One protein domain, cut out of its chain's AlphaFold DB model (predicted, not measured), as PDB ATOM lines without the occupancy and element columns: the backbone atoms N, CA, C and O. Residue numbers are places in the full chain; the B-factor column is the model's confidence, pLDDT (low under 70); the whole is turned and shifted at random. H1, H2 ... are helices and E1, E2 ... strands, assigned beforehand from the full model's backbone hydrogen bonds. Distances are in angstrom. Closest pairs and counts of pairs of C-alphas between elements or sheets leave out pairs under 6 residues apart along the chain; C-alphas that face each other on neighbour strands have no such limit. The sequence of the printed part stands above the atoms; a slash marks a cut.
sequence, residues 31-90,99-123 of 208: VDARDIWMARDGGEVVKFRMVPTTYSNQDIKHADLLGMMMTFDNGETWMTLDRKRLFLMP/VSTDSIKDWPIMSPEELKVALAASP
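Overview. This is residues 31 to 90 and 99 to 123 of the 208 residues of an uncharacterized protein of Purpureocillium lilacinum (UniProt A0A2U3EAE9). What would one see first in this model? A small twisted sheet of three strands, E3, E4 and E5, has a long two-stranded hairpin, E1 and E2, reaching away from its E5 side, while two crossed helices, H1 and H2, touch each other at one end of the sheet and only graze it. What are the parts, in order? The printed part has 85 residues, with five named strands and two named helices in the order E1 E2 H1 E3 E4 E5 H2; the class is mixed, helices and strands, and both sheets, E1 - E2 and E3 - E4 - E5, are antiparallel. How large is it? It is compact, with a radius of gyration of the C-alphas of 12.9 A and spans of 37 by 30 by 27 A.

Along the chain. Where does the first hairpin lie? E1, residues 33 to 40, begins at C-alpha 33 (-18.114, -28.609, -29.947) and is 22.5 A long; E2, residues 43 to 52, is 23.8 A long and bends by 59 degrees at residue 49. What follows? H1 is residues 57 to 66, 14.4 A long, and E3, E4 and E5 are residues 68 to 71, 77 to 81 and 84 to 88, measuring 10.1, 13.1 and 11.7 A. Where is the last element? H2, residues 112 to 120, is 12.2 A long and ends at C-alpha 120 (-40.712, -25.537, -26.489).

Arrangement. How are the strands paired? In the hairpin of E1 and E2, N 34 and O 51 are 2.8 A apart. E3, E4 and E5 form a meander, each strand the antiparallel neighbour of the one before, with N 70 and O 78 2.9 A apart and N 79 and O 87 2.7 A apart. What joins the two sheets in space? The closest C-alphas of E2 and E5 are those of Arg 49 and Leu 88, 4.8 A apart, whereas E1 is apart from E3 and E4. Where are the helices? H1 and H2 touch at a steep tilt of 54 degrees, the same way, and their closest C-alphas are those of Ala 63 and Leu 119, 7.1 A apart. H1 only grazes the sheet E3 E4 E5 with its residues 60 to 66, and H2 with its residues 112 to 119. In H1 and H2 every O i to N i+4 pair is within hydrogen-bond range.

Size, cuts and confidence. Which C-alphas are farthest apart? Those of Gly 42 and Asp 106, at 37.9 A. Is anything missing? Residues 91 to 98 are not printed, with a gap of 15.4 A between C-alphas 90 and 99; the links printed whole are tight, and E5 to H2 is the link across the cut. Where is confidence low? Residues 40 to 42 have pLDDT under 70, and the mean of the printed part is 86.6.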
ATOM      1  N   VAL A  31     -18.887 -33.099 -33.788       73.19
ATOM      2  CA  VAL A  31     -17.762 -32.725 -34.678       73.19
ATOM      3  C   VAL A  31     -17.340 -31.258 -34.507       73.19
ATOM      4  O   VAL A  31     -16.186 -30.922 -34.754       73.19
ATOM      5  N   ASP A  32     -18.253 -30.400 -34.045       85.69
ATOM      6  CA  ASP A  32     -17.993 -28.993 -33.741       85.69
ATOM      7  C   ASP A  32     -18.578 -28.661 -32.363       85.69
ATOM      8  O   ASP A  32     -19.786 -28.458 -32.200       85.69
ATOM      9  N   ALA A  33     -17.723 -28.716 -31.343       89.44
ATOM     10  CA  ALA A  33     -18.114 -28.609 -29.947       89.44
ATOM     11  C   ALA A  33     -17.204 -27.645 -29.184       89.44
ATOM     12  O   ALA A  33     -16.022 -27.497 -29.489       89.44
ATOM     13  N   ARG A  34     -17.766 -27.011 -28.155       90.00
ATOM     14  CA  ARG A  34     -17.068 -26.105 -27.243       90.00
ATOM     15  C   ARG A  34     -17.327 -26.482 -25.792       90.00
ATOM     16  O   ARG A  34     -18.366 -27.057 -25.461       90.00
ATOM     17  N   ASP A  35     -16.410 -26.073 -24.932       90.81
ATOM     18  CA  ASP A  35     -16.629 -26.095 -23.493       90.81
ATOM     19  C   ASP A  35     -17.374 -24.823 -23.066       90.81
ATOM     20  O   ASP A  35     -17.176 -23.739 -23.624       90.81
ATOM     21  N   ILE A  36     -18.258 -24.957 -22.079       87.94
ATOM     22  CA  ILE A  36     -18.977 -23.847 -21.454       87.94
ATOM     23  C   ILE A  36     -18.367 -23.604 -20.087       87.94
ATOM     24  O   ILE A  36     -18.361 -24.484 -19.225       87.94
ATOM     25  N   TRP A  37     -17.890 -22.383 -19.896       85.88
ATOM     26  CA  TRP A  37     -17.240 -21.929 -18.678       85.88
ATOM     27  C   TRP A  37     -18.233 -21.183 -17.793       85.88
ATOM     28  O   TRP A  37     -19.179 -20.559 -18.280       85.88
ATOM     29  N   MET A  38     -18.018 -21.264 -16.484       80.56
ATOM     30  CA  MET A  38     -18.755 -20.495 -15.493       80.56
ATOM     31  C   MET A  38     -17.792 -19.796 -14.543       80.56
ATOM     32  O   MET A  38     -16.776 -20.367 -14.142       80.56
ATOM     33  N   ALA A  39     -18.146 -18.580 -14.142       76.25
ATOM     34  CA  ALA A  39     -17.459 -17.896 -13.060       76.25
ATOM     35  C   ALA A  39     -17.778 -18.580 -11.719       76.25
ATOM     36  O   ALA A  39     -18.933 -18.900 -11.426       76.25
ATOM     37  N   ARG A  40     -16.754 -18.793 -10.893       68.56
ATOM     38  CA  ARG A  40     -16.857 -19.282  -9.515       68.56
ATOM     39  C   ARG A  40     -15.894 -18.485  -8.635       68.56
ATOM     40  O   ARG A  40     -14.926 -17.912  -9.132       68.56
ATOM     41  N   ASP A  41     -16.146 -18.441  -7.328       64.62
ATOM     42  CA  ASP A  41     -15.218 -17.816  -6.380       64.62
ATOM     43  C   ASP A  41     -13.818 -18.432  -6.546       64.62
ATOM     44  O   ASP A  41     -13.612 -19.612  -6.259       64.62
ATOM     45  N   GLY A  42     -12.868 -17.643  -7.060       69.81
ATOM     46  CA  GLY A  42     -11.499 -18.087  -7.344       69.81
ATOM     47  C   GLY A  42     -11.147 -18.334  -8.819       69.81
ATOM     48  O   GLY A  42      -9.990 -18.649  -9.086       69.81
ATOM     49  N   GLY A  43     -12.071 -18.159  -9.774       77.31
ATOM     50  CA  GLY A  43     -11.764 -18.197 -11.212       77.31
ATOM     51  C   GLY A  43     -12.866 -18.792 -12.092       77.31
ATOM     52  O   GLY A  43     -13.984 -19.038 -11.645       77.31
ATOM     53  N   GLU A  44     -12.548 -19.026 -13.365       81.62
ATOM     54  CA  GLU A  44     -13.435 -19.739 -14.288       81.62
ATOM     55  C   GLU A  44     -13.247 -21.252 -14.164       81.62
ATOM     56  O   GLU A  44     -12.123 -21.754 -14.104       81.62
ATOM     57  N   VAL A  45     -14.357 -21.989 -14.155       82.75
ATOM     58  CA  VAL A  45     -14.367 -23.456 -14.168       82.75
ATOM     59  C   VAL A  45     -15.208 -23.964 -15.335       82.75
ATOM     60  O   VAL A  45     -16.196 -23.334 -15.722       82.75
ATOM     61  N   VAL A  46     -14.826 -25.108 -15.905       85.06
ATOM     62  CA  VAL A  46     -15.622 -25.764 -16.949       85.06
ATOM     63  C   VAL A  46     -16.906 -26.281 -16.315       85.06
ATOM     64  O   VAL A  46     -16.866 -27.145 -15.445       85.06
ATOM     65  N   LYS A  47     -18.050 -25.765 -16.758       84.88
ATOM     66  CA  LYS A  47     -19.360 -26.273 -16.352       84.88
ATOM     67  C   LYS A  47     -19.791 -27.447 -17.219       84.88
ATOM     68  O   LYS A  47     -20.300 -28.435 -16.701       84.88
ATOM     69  N   PHE A  48     -19.591 -27.318 -18.529       89.62
ATOM     70  CA  PHE A  48     -19.962 -28.326 -19.513       89.62
ATOM     71  C   PHE A  48     -18.863 -28.508 -20.549       89.62
ATOM     72  O   PHE A  48     -18.254 -27.537 -20.993       89.62
ATOM     73  N   ARG A  49     -18.675 -29.748 -20.980       90.12
ATOM     74  CA  ARG A  49     -17.805 -30.160 -22.074       90.12
ATOM     75  C   ARG A  49     -18.629 -30.617 -23.270       90.12
ATOM     76  O   ARG A  49     -19.783 -31.030 -23.125       90.12
ATOM     77  N   MET A  50     -18.005 -30.606 -24.445       88.88
ATOM     78  CA  MET A  50     -18.583 -31.158 -25.677       88.88
ATOM     79  C   MET A  50     -19.970 -30.590 -26.032       88.88
ATOM     80  O   MET A  50     -20.840 -31.315 -26.513       88.88
ATOM     81  N   VAL A  51     -20.194 -29.292 -25.811       90.81
ATOM     82  CA  VAL A  51     -21.456 -28.636 -26.170       90.81
ATOM     83  C   VAL A  51     -21.414 -28.239 -27.648       90.81
ATOM     84  O   VAL A  51     -20.536 -27.454 -28.014       90.81
ATOM     85  N   PRO A  52     -22.327 -28.733 -28.507       91.31
ATOM     86  CA  PRO A  52     -22.361 -28.352 -29.918       91.31
ATOM     87  C   PRO A  52     -22.339 -26.833 -30.116       91.31
ATOM     88  O   PRO A  52     -23.095 -26.103 -29.467       91.31
ATOM     89  N   THR A  53     -21.504 -26.338 -31.032       89.81
ATOM     90  CA  THR A  53     -21.368 -24.889 -31.276       89.81
ATOM     91  C   THR A  53     -22.675 -24.245 -31.745       89.81
ATOM     92  O   THR A  53     -22.943 -23.074 -31.471       89.81
ATOM     93  N   THR A  54     -23.523 -25.044 -32.382       91.19
ATOM     94  CA  THR A  54     -24.855 -24.701 -32.881       91.19
ATOM     95  C   THR A  54     -25.893 -24.458 -31.787       91.19
ATOM     96  O   THR A  54     -26.953 -23.903 -32.075       91.19
ATOM     97  N   TYR A  55     -25.635 -24.859 -30.540       91.88
ATOM     98  CA  TYR A  55     -26.524 -24.533 -29.429       91.88
ATOM     99  C   TYR A  55     -26.364 -23.071 -29.027       91.88
ATOM    100  O   TYR A  55     -25.250 -22.592 -28.778       91.88
ATOM    101  N   SER A  56     -27.486 -22.359 -28.922       90.75
ATOM    102  CA  SER A  56     -27.463 -20.993 -28.416       90.75
ATOM    103  C   SER A  56     -27.235 -20.981 -26.904       90.75
ATOM    104  O   SER A  56     -27.564 -21.930 -26.191       90.75
ATOM    105  N   ASN A  57     -26.708 -19.872 -26.384       88.00
ATOM    106  CA  ASN A  57     -26.553 -19.699 -24.938       88.00
ATOM    107  C   ASN A  57     -27.897 -19.779 -24.196       88.00
ATOM    108  O   ASN A  57     -27.927 -20.245 -23.060       88.00
ATOM    109  N   GLN A  58     -28.997 -19.358 -24.828       89.19
ATOM    110  CA  GLN A  58     -30.329 -19.457 -24.233       89.19
ATOM    111  C   GLN A  58     -30.803 -20.912 -24.150       89.19
ATOM    112  O   GLN A  58     -31.322 -21.317 -23.113       89.19
ATOM    113  N   ASP A  59     -30.560 -21.710 -25.195       91.81
ATOM    114  CA  ASP A  59     -30.893 -23.140 -25.191       91.81
ATOM    115  C   ASP A  59     -30.103 -23.871 -24.100       91.81
ATOM    116  O   ASP A  59     -30.674 -24.644 -23.337       91.81
ATOM    117  N   ILE A  60     -28.807 -23.565 -23.963       91.38
ATOM    118  CA  ILE A  60     -27.943 -24.141 -22.921       91.38
ATOM    119  C   ILE A  60     -28.460 -23.781 -21.528       91.38
ATOM    120  O   ILE A  60     -28.545 -24.650 -20.659       91.38
ATOM    121  N   LYS A  61     -28.831 -22.513 -21.306       87.06
ATOM    122  CA  LYS A  61     -29.362 -22.068 -20.014       87.06
ATOM    123  C   LYS A  61     -30.659 -22.782 -19.654       87.06
ATOM    124  O   LYS A  61     -30.812 -23.210 -18.514       87.06
ATOM    125  N   HIS A  62     -31.566 -22.920 -20.615       87.50
ATOM    126  CA  HIS A  62     -32.850 -23.570 -20.396       87.50
ATOM    127  C   HIS A  62     -32.700 -25.081 -20.189       87.50
ATOM    128  O   HIS A  62     -33.271 -25.639 -19.256       87.50
ATOM    129  N   ALA A  63     -31.853 -25.724 -20.987       88.75
ATOM    130  CA  ALA A  63     -31.555 -27.142 -20.860       88.75
ATOM    131  C   ALA A  63     -30.822 -27.492 -19.556       88.75
ATOM    132  O   ALA A  63     -31.050 -28.567 -19.019       88.75
ATOM    133  N   ASP A  64     -29.979 -26.611 -19.004       85.88
ATOM    134  CA  ASP A  64     -29.369 -26.843 -17.684       85.88
ATOM    135  C   ASP A  64     -30.409 -26.861 -16.553       85.88
ATOM    136  O   ASP A  64     -30.257 -27.626 -15.603       85.88
ATOM    137  N   LEU A  65     -31.475 -26.057 -16.660       80.12
ATOM    138  CA  LEU A  65     -32.574 -26.071 -15.688       80.12
ATOM    139  C   LEU A  65     -33.429 -27.343 -15.790       80.12
ATOM    140  O   LEU A  65     -33.916 -27.833 -14.776       80.12
ATOM    141  N   LEU A  66     -33.626 -27.861 -17.005       80.19
ATOM    142  CA  LEU A  66     -34.534 -28.982 -17.276       80.19
ATOM    143  C   LEU A  66     -33.843 -30.353 -17.302       80.19
ATOM    144  O   LEU A  66     -34.499 -31.382 -17.148       80.19
ATOM    145  N   GLY A  67     -32.536 -30.377 -17.545       81.12
ATOM    146  CA  GLY A  67     -31.779 -31.589 -17.810       81.12
ATOM    147  C   GLY A  67     -31.511 -32.435 -16.565       81.12
ATOM    148  O   GLY A  67     -31.307 -31.939 -15.453       81.12
ATOM    149  N   MET A  68     -31.435 -33.743 -16.787       79.94
ATOM    150  CA  MET A  68     -31.092 -34.754 -15.794       79.94
ATOM    151  C   MET A  68     -29.622 -35.147 -15.921       79.94
ATOM    152  O   MET A  68     -29.149 -35.425 -17.022       79.94
ATOM    153  N   MET A  69     -28.902 -35.227 -14.803       81.69
ATOM    154  CA  MET A  69     -27.560 -35.814 -14.816       81.69
ATOM    155  C   MET A  69     -27.661 -37.340 -14.875       81.69
ATOM    156  O   MET A  69     -28.521 -37.942 -14.230       81.69
ATOM    157  N   MET A  70     -26.774 -37.974 -15.631       81.75
ATOM    158  CA  MET A  70     -26.706 -39.426 -15.729       81.75
ATOM    159  C   MET A  70     -25.265 -39.873 -15.941       81.75
ATOM    160  O   MET A  70     -24.633 -39.475 -16.917       81.75
ATOM    161  N   THR A  71     -24.765 -40.708 -15.033       85.19
ATOM    162  CA  THR A  71     -23.483 -41.403 -15.189       85.19
ATOM    163  C   THR A  71     -23.734 -42.727 -15.900       85.19
ATOM    164  O   THR A  71     -24.480 -43.551 -15.377       85.19
ATOM    165  N   PHE A  72     -23.155 -42.934 -17.081       85.81
ATOM    166  CA  PHE A  72     -23.316 -44.166 -17.868       85.81
ATOM    167  C   PHE A  72     -22.341 -45.272 -17.440       85.81
ATOM    168  O   PHE A  72     -21.403 -45.034 -16.676       85.81
ATOM    169  N   ASP A  73     -22.541 -46.475 -17.984       86.81
ATOM    170  CA  ASP A  73     -21.711 -47.667 -17.756       86.81
ATOM    171  C   ASP A  73     -20.207 -47.458 -18.026       86.81
ATOM    172  O   ASP A  73     -19.355 -48.059 -17.369       86.81
ATOM    173  N   ASN A  74     -19.864 -46.565 -18.955       86.25
ATOM    174  CA  ASN A  74     -18.492 -46.178 -19.283       86.25
ATOM    175  C   ASN A  74     -17.882 -45.158 -18.302       86.25
ATOM    176  O   ASN A  74     -16.720 -44.783 -18.454       86.25
ATOM    177  N   GLY A  75     -18.649 -44.701 -17.312       84.56
ATOM    178  CA  GLY A  75     -18.223 -43.760 -16.285       84.56
ATOM    179  C   GLY A  75     -18.343 -42.280 -16.652       84.56
ATOM    180  O   GLY A  75     -18.017 -41.444 -15.810       84.56
ATOM    181  N   GLU A  76     -18.811 -41.945 -17.856       87.19
ATOM    182  CA  GLU A  76     -19.067 -40.558 -18.246       87.19
ATOM    183  C   GLU A  76     -20.376 -40.053 -17.640       87.19
ATOM    184  O   GLU A  76     -21.401 -40.733 -17.703       87.19
ATOM    185  N   THR A  77     -20.357 -38.831 -17.109       87.06
ATOM    186  CA  THR A  77     -21.557 -38.162 -16.588       87.06
ATOM    187  C   THR A  77     -22.043 -37.127 -17.587       87.06
ATOM    188  O   THR A  77     -21.318 -36.193 -17.910       87.06
ATOM    189  N   TRP A  78     -23.276 -37.257 -18.061       88.75
ATOM    190  CA  TRP A  78     -23.869 -36.338 -19.027       88.75
ATOM    191  C   TRP A  78     -25.104 -35.650 -18.470       88.75
ATOM    192  O   TRP A  78     -25.869 -36.229 -17.702       88.75
ATOM    193  N   MET A  79     -25.338 -34.430 -18.940       88.19
ATOM    194  CA  MET A  79     -26.666 -33.849 -18.970       88.19
ATOM    195  C   MET A  79     -27.498 -34.539 -20.037       88.19
ATOM    196  O   MET A  79     -27.046 -34.707 -21.174       88.19
ATOM    197  N   THR A  80     -28.717 -34.903 -19.679       87.62
ATOM    198  CA  THR A  80     -29.634 -35.637 -20.537       87.62
ATOM    199  C   THR A  80     -31.030 -35.032 -20.502       87.62
ATOM    200  O   THR A  80     -31.449 -34.448 -19.506       87.62
ATOM    201  N   LEU A  81     -31.742 -35.155 -21.615       86.62
ATOM    202  CA  LEU A  81     -33.140 -34.761 -21.763       86.62
ATOM    203  C   LEU A  81     -33.765 -35.669 -22.820       86.62
ATOM    204  O   LEU A  81     -33.101 -35.996 -23.803       86.62
ATOM    205  N   ASP A  82     -35.002 -36.118 -22.607       84.94
ATOM    206  CA  ASP A  82     -35.758 -36.950 -23.556       84.94
ATOM    207  C   ASP A  82     -34.970 -38.145 -24.122       84.94
ATOM    208  O   ASP A  82     -34.974 -38.422 -25.321       84.94
ATOM    209  N   ARG A  83     -34.274 -38.868 -23.236       86.50
ATOM    210  CA  ARG A  83     -33.429 -40.024 -23.581       86.50
ATOM    211  C   ARG A  83     -32.262 -39.725 -24.532       86.50
ATOM    212  O   ARG A  83     -31.786 -40.607 -25.247       86.50
ATOM    213  N   LYS A  84     -31.774 -38.484 -24.533       90.94
ATOM    214  CA  LYS A  84     -30.626 -38.050 -25.331       90.94
ATOM    215  C   LYS A  84     -29.592 -37.324 -24.490       90.94
ATOM    216  O   LYS A  84     -29.908 -36.739 -23.456       90.94
ATOM    217  N   ARG A  85     -28.346 -37.347 -24.961       92.25
ATOM    218  CA  ARG A  85     -27.227 -36.601 -24.380       92.25
ATOM    219  C   ARG A  85     -27.246 -35.150 -24.850       92.25
ATOM    220  O   ARG A  85     -27.492 -34.873 -26.022       92.25
ATOM    221  N   LEU A  86     -26.940 -34.239 -23.934       91.38
ATOM    222  CA  LEU A  86     -26.825 -32.808 -24.194       91.38
ATOM    223  C   LEU A  86     -25.391 -32.333 -23.990       91.38
ATOM    224  O   LEU A  86     -24.744 -31.911 -24.945       91.38
ATOM    225  N   PHE A  87     -24.908 -32.406 -22.750       90.38
ATOM    226  CA  PHE A  87     -23.644 -31.809 -22.324       90.38
ATOM    227  C   PHE A  87     -22.846 -32.836 -21.534       90.38
ATOM    228  O   PHE A  87     -23.410 -33.473 -20.648       90.38
ATOM    229  N   LEU A  88     -21.556 -32.995 -21.809       90.88
ATOM    230  CA  LEU A  88     -20.709 -33.795 -20.931       90.88
ATOM    231  C   LEU A  88     -20.405 -32.965 -19.676       90.88
ATOM    232  O   LEU A  88     -20.083 -31.782 -19.773       90.88
ATOM    233  N   MET A  89     -20.512 -33.560 -18.497       87.06
ATOM    234  CA  MET A  89     -20.136 -32.912 -17.242       87.06
ATOM    235  C   MET A  89     -18.621 -33.075 -17.006       87.06
ATOM    236  O   MET A  89     -18.032 -34.037 -17.505       87.06
ATOM    237  N   PRO A  90     -17.955 -32.154 -16.289       84.50
ATOM    238  CA  PRO A  90     -16.543 -32.317 -15.944       84.50
ATOM    239  C   PRO A  90     -16.328 -33.554 -15.050       84.50
ATOM    240  O   PRO A  90     -17.267 -34.078 -14.456       84.50
ATOM    241  N   VAL A  99     -24.079 -45.182 -10.637       72.69
ATOM    242  CA  VAL A  99     -23.733 -45.405 -12.049       72.69
ATOM    243  C   VAL A  99     -24.882 -46.175 -12.695       72.69
ATOM    244  O   VAL A  99     -25.256 -47.242 -12.207       72.69
ATOM    245  N   SER A 100     -25.437 -45.650 -13.785       75.06
ATOM    246  CA  SER A 100     -26.465 -46.332 -14.570       75.06
ATOM    247  C   SER A 100     -25.913 -47.595 -15.230       75.06
ATOM    248  O   SER A 100     -24.771 -47.625 -15.688       75.06
ATOM    249  N   THR A 101     -26.756 -48.619 -15.354       81.69
ATOM    250  CA  THR A 101     -26.473 -49.801 -16.184       81.69
ATOM    251  C   THR A 101     -26.669 -49.553 -17.679       81.69
ATOM    252  O   THR A 101     -26.333 -50.419 -18.483       81.69
ATOM    253  N   ASP A 102     -27.246 -48.413 -18.059       83.50
ATOM    254  CA  ASP A 102     -27.480 -48.069 -19.459       83.50
ATOM    255  C   ASP A 102     -26.166 -47.800 -20.190       83.50
ATOM    256  O   ASP A 102     -25.274 -47.110 -19.682       83.50
ATOM    257  N   SER A 103     -26.100 -48.272 -21.436       87.94
ATOM    258  CA  SER A 103     -24.974 -47.973 -22.305       87.94
ATOM    259  C   SER A 103     -25.106 -46.593 -22.923       87.94
ATOM    260  O   SER A 103     -26.132 -46.243 -23.514       87.94
ATOM    261  N   ILE A 104     -24.015 -45.829 -22.893       88.06
ATOM    262  CA  ILE A 104     -23.934 -44.525 -23.563       88.06
ATOM    263  C   ILE A 104     -24.252 -44.603 -25.072       88.06
ATOM    264  O   ILE A 104     -24.694 -43.625 -25.677       88.06
ATOM    265  N   LYS A 105     -24.050 -45.773 -25.695       88.06
ATOM    266  CA  LYS A 105     -24.313 -46.007 -27.124       88.06
ATOM    267  C   LYS A 105     -25.795 -45.907 -27.485       88.06
ATOM    268  O   LYS A 105     -26.105 -45.551 -28.619       88.06
ATOM    269  N   ASP A 106     -26.681 -46.162 -26.525       88.62
ATOM    270  CA  ASP A 106     -28.134 -46.121 -26.722       88.62
ATOM    271  C   ASP A 106     -28.714 -44.707 -26.549       88.62
ATOM    272  O   ASP A 106     -29.903 -44.484 -26.772       88.62
ATOM    273  N   TRP A 107     -27.870 -43.742 -26.173       91.00
ATOM    274  CA  TRP A 107     -28.248 -42.360 -25.905       91.00
ATOM    275  C   TRP A 107     -27.556 -41.430 -26.912       91.00
ATOM    276  O   TRP A 107     -26.435 -40.964 -26.675       91.00
ATOM    277  N   PRO A 108     -28.176 -41.146 -28.073       92.06
ATOM    278  CA  PRO A 108     -27.583 -40.250 -29.059       92.06
ATOM    279  C   PRO A 108     -27.490 -38.819 -28.515       92.06
ATOM    280  O   PRO A 108     -28.237 -38.428 -27.616       92.06
ATOM    281  N   ILE A 109     -26.579 -38.024 -29.075       91.50
ATOM    282  CA  ILE A 109     -26.539 -36.580 -28.811       91.50
ATOM    283  C   ILE A 109     -27.767 -35.948 -29.475       91.50
ATOM    284  O   ILE A 109     -28.075 -36.259 -30.627       91.50
ATOM    285  N   MET A 110     -28.488 -35.107 -28.737       93.12
ATOM    286  CA  MET A 110     -29.640 -34.368 -29.257       93.12
ATOM    287  C   MET A 110     -29.192 -33.389 -30.352       93.12
ATOM    288  O   MET A 110     -28.110 -32.814 -30.266       93.12
ATOM    289  N   SER A 111     -29.987 -33.206 -31.407       91.94
ATOM    290  CA  SER A 111     -29.713 -32.157 -32.397       91.94
ATOM    291  C   SER A 111     -30.189 -30.781 -31.899       91.94
ATOM    292  O   SER A 111     -31.036 -30.706 -31.006       91.94
ATOM    293  N   PRO A 112     -29.713 -29.666 -32.481       91.00
ATOM    294  CA  PRO A 112     -30.211 -28.328 -32.141       91.00
ATOM    295  C   PRO A 112     -31.719 -28.158 -32.359       91.00
ATOM    296  O   PRO A 112     -32.397 -27.499 -31.573       91.00
ATOM    297  N   GLU A 113     -32.257 -28.746 -33.423       92.94
ATOM    298  CA  GLU A 113     -33.681 -28.708 -33.755       92.94
ATOM    299  C   GLU A 113     -34.493 -29.511 -32.741       92.94
ATOM    300  O   GLU A 113     -35.519 -29.034 -32.261       92.94
ATOM    301  N   GLU A 114     -34.006 -30.697 -32.373       94.75
ATOM    302  CA  GLU A 114     -34.628 -31.533 -31.346       94.75
ATOM    303  C   GLU A 114     -34.631 -30.835 -29.986       94.75
ATOM    304  O   GLU A 114     -35.657 -30.836 -29.306       94.75
ATOM    305  N   LEU A 115     -33.531 -30.164 -29.629       94.00
ATOM    306  CA  LEU A 115     -33.449 -29.390 -28.395       94.00
ATOM    307  C   LEU A 115     -34.483 -28.269 -28.378       94.00
ATOM    308  O   LEU A 115     -35.209 -28.124 -27.401       94.00
ATOM    309  N   LYS A 116     -34.629 -27.514 -29.469       93.62
ATOM    310  CA  LYS A 116     -35.655 -26.463 -29.551       93.62
ATOM    311  C   LYS A 116     -37.066 -27.013 -29.376       93.62
ATOM    312  O   LYS A 116     -37.871 -26.382 -28.695       93.62
ATOM    313  N   VAL A 117     -37.366 -28.173 -29.960       94.69
ATOM    314  CA  VAL A 117     -38.670 -28.834 -29.798       94.69
ATOM    315  C   VAL A 117     -38.891 -29.260 -28.345       94.69
ATOM    316  O   VAL A 117     -39.943 -28.957 -27.785       94.69
ATOM    317  N   ALA A 118     -37.900 -29.895 -27.714       90.50
ATOM    318  CA  ALA A 118     -37.979 -30.325 -26.316       90.50
ATOM    319  C   ALA A 118     -38.157 -29.135 -25.352       90.50
ATOM    320  O   ALA A 118     -39.016 -29.151 -24.466       90.50
ATOM    321  N   LEU A 119     -37.399 -28.054 -25.566       90.94
ATOM    322  CA  LEU A 119     -37.502 -26.827 -24.774       90.94
ATOM    323  C   LEU A 119     -38.846 -26.114 -24.983       90.94
ATOM    324  O   LEU A 119     -39.396 -25.579 -24.027       90.94
ATOM    325  N   ALA A 120     -39.399 -26.123 -26.200       91.88
ATOM    326  CA  ALA A 120     -40.712 -25.537 -26.489       91.88
ATOM    327  C   ALA A 120     -41.882 -26.343 -25.893       91.88
ATOM    328  O   ALA A 120     -42.952 -25.783 -25.663       91.88
ATOM    329  N   ALA A 121     -41.690 -27.641 -25.639       89.00
ATOM    330  CA  ALA A 121     -42.655 -28.491 -24.940       89.00
ATOM    331  C   ALA A 121     -42.619 -28.317 -23.407       89.00
ATOM    332  O   ALA A 121     -43.478 -28.850 -22.699       89.00
ATOM    333  N   SER A 122     -41.635 -27.577 -22.896       85.19
ATOM    334  CA  SER A 122     -41.454 -27.278 -21.477       85.19
ATOM    335  C   SER A 122     -41.946 -25.861 -21.142       85.19
ATOM    336  O   SER A 122     -42.124 -25.041 -22.049       85.19
ATOM    337  N   PRO A 123     -42.191 -25.533 -19.856       87.38
ATOM    338  CA  PRO A 123     -42.484 -24.159 -19.465       87.38
ATOM    339  C   PRO A 123     -41.373 -23.196 -19.922       87.38
ATOM    340  O   PRO A 123     -40.221 -23.611 -20.035       87.38
TER     341      PRO A 123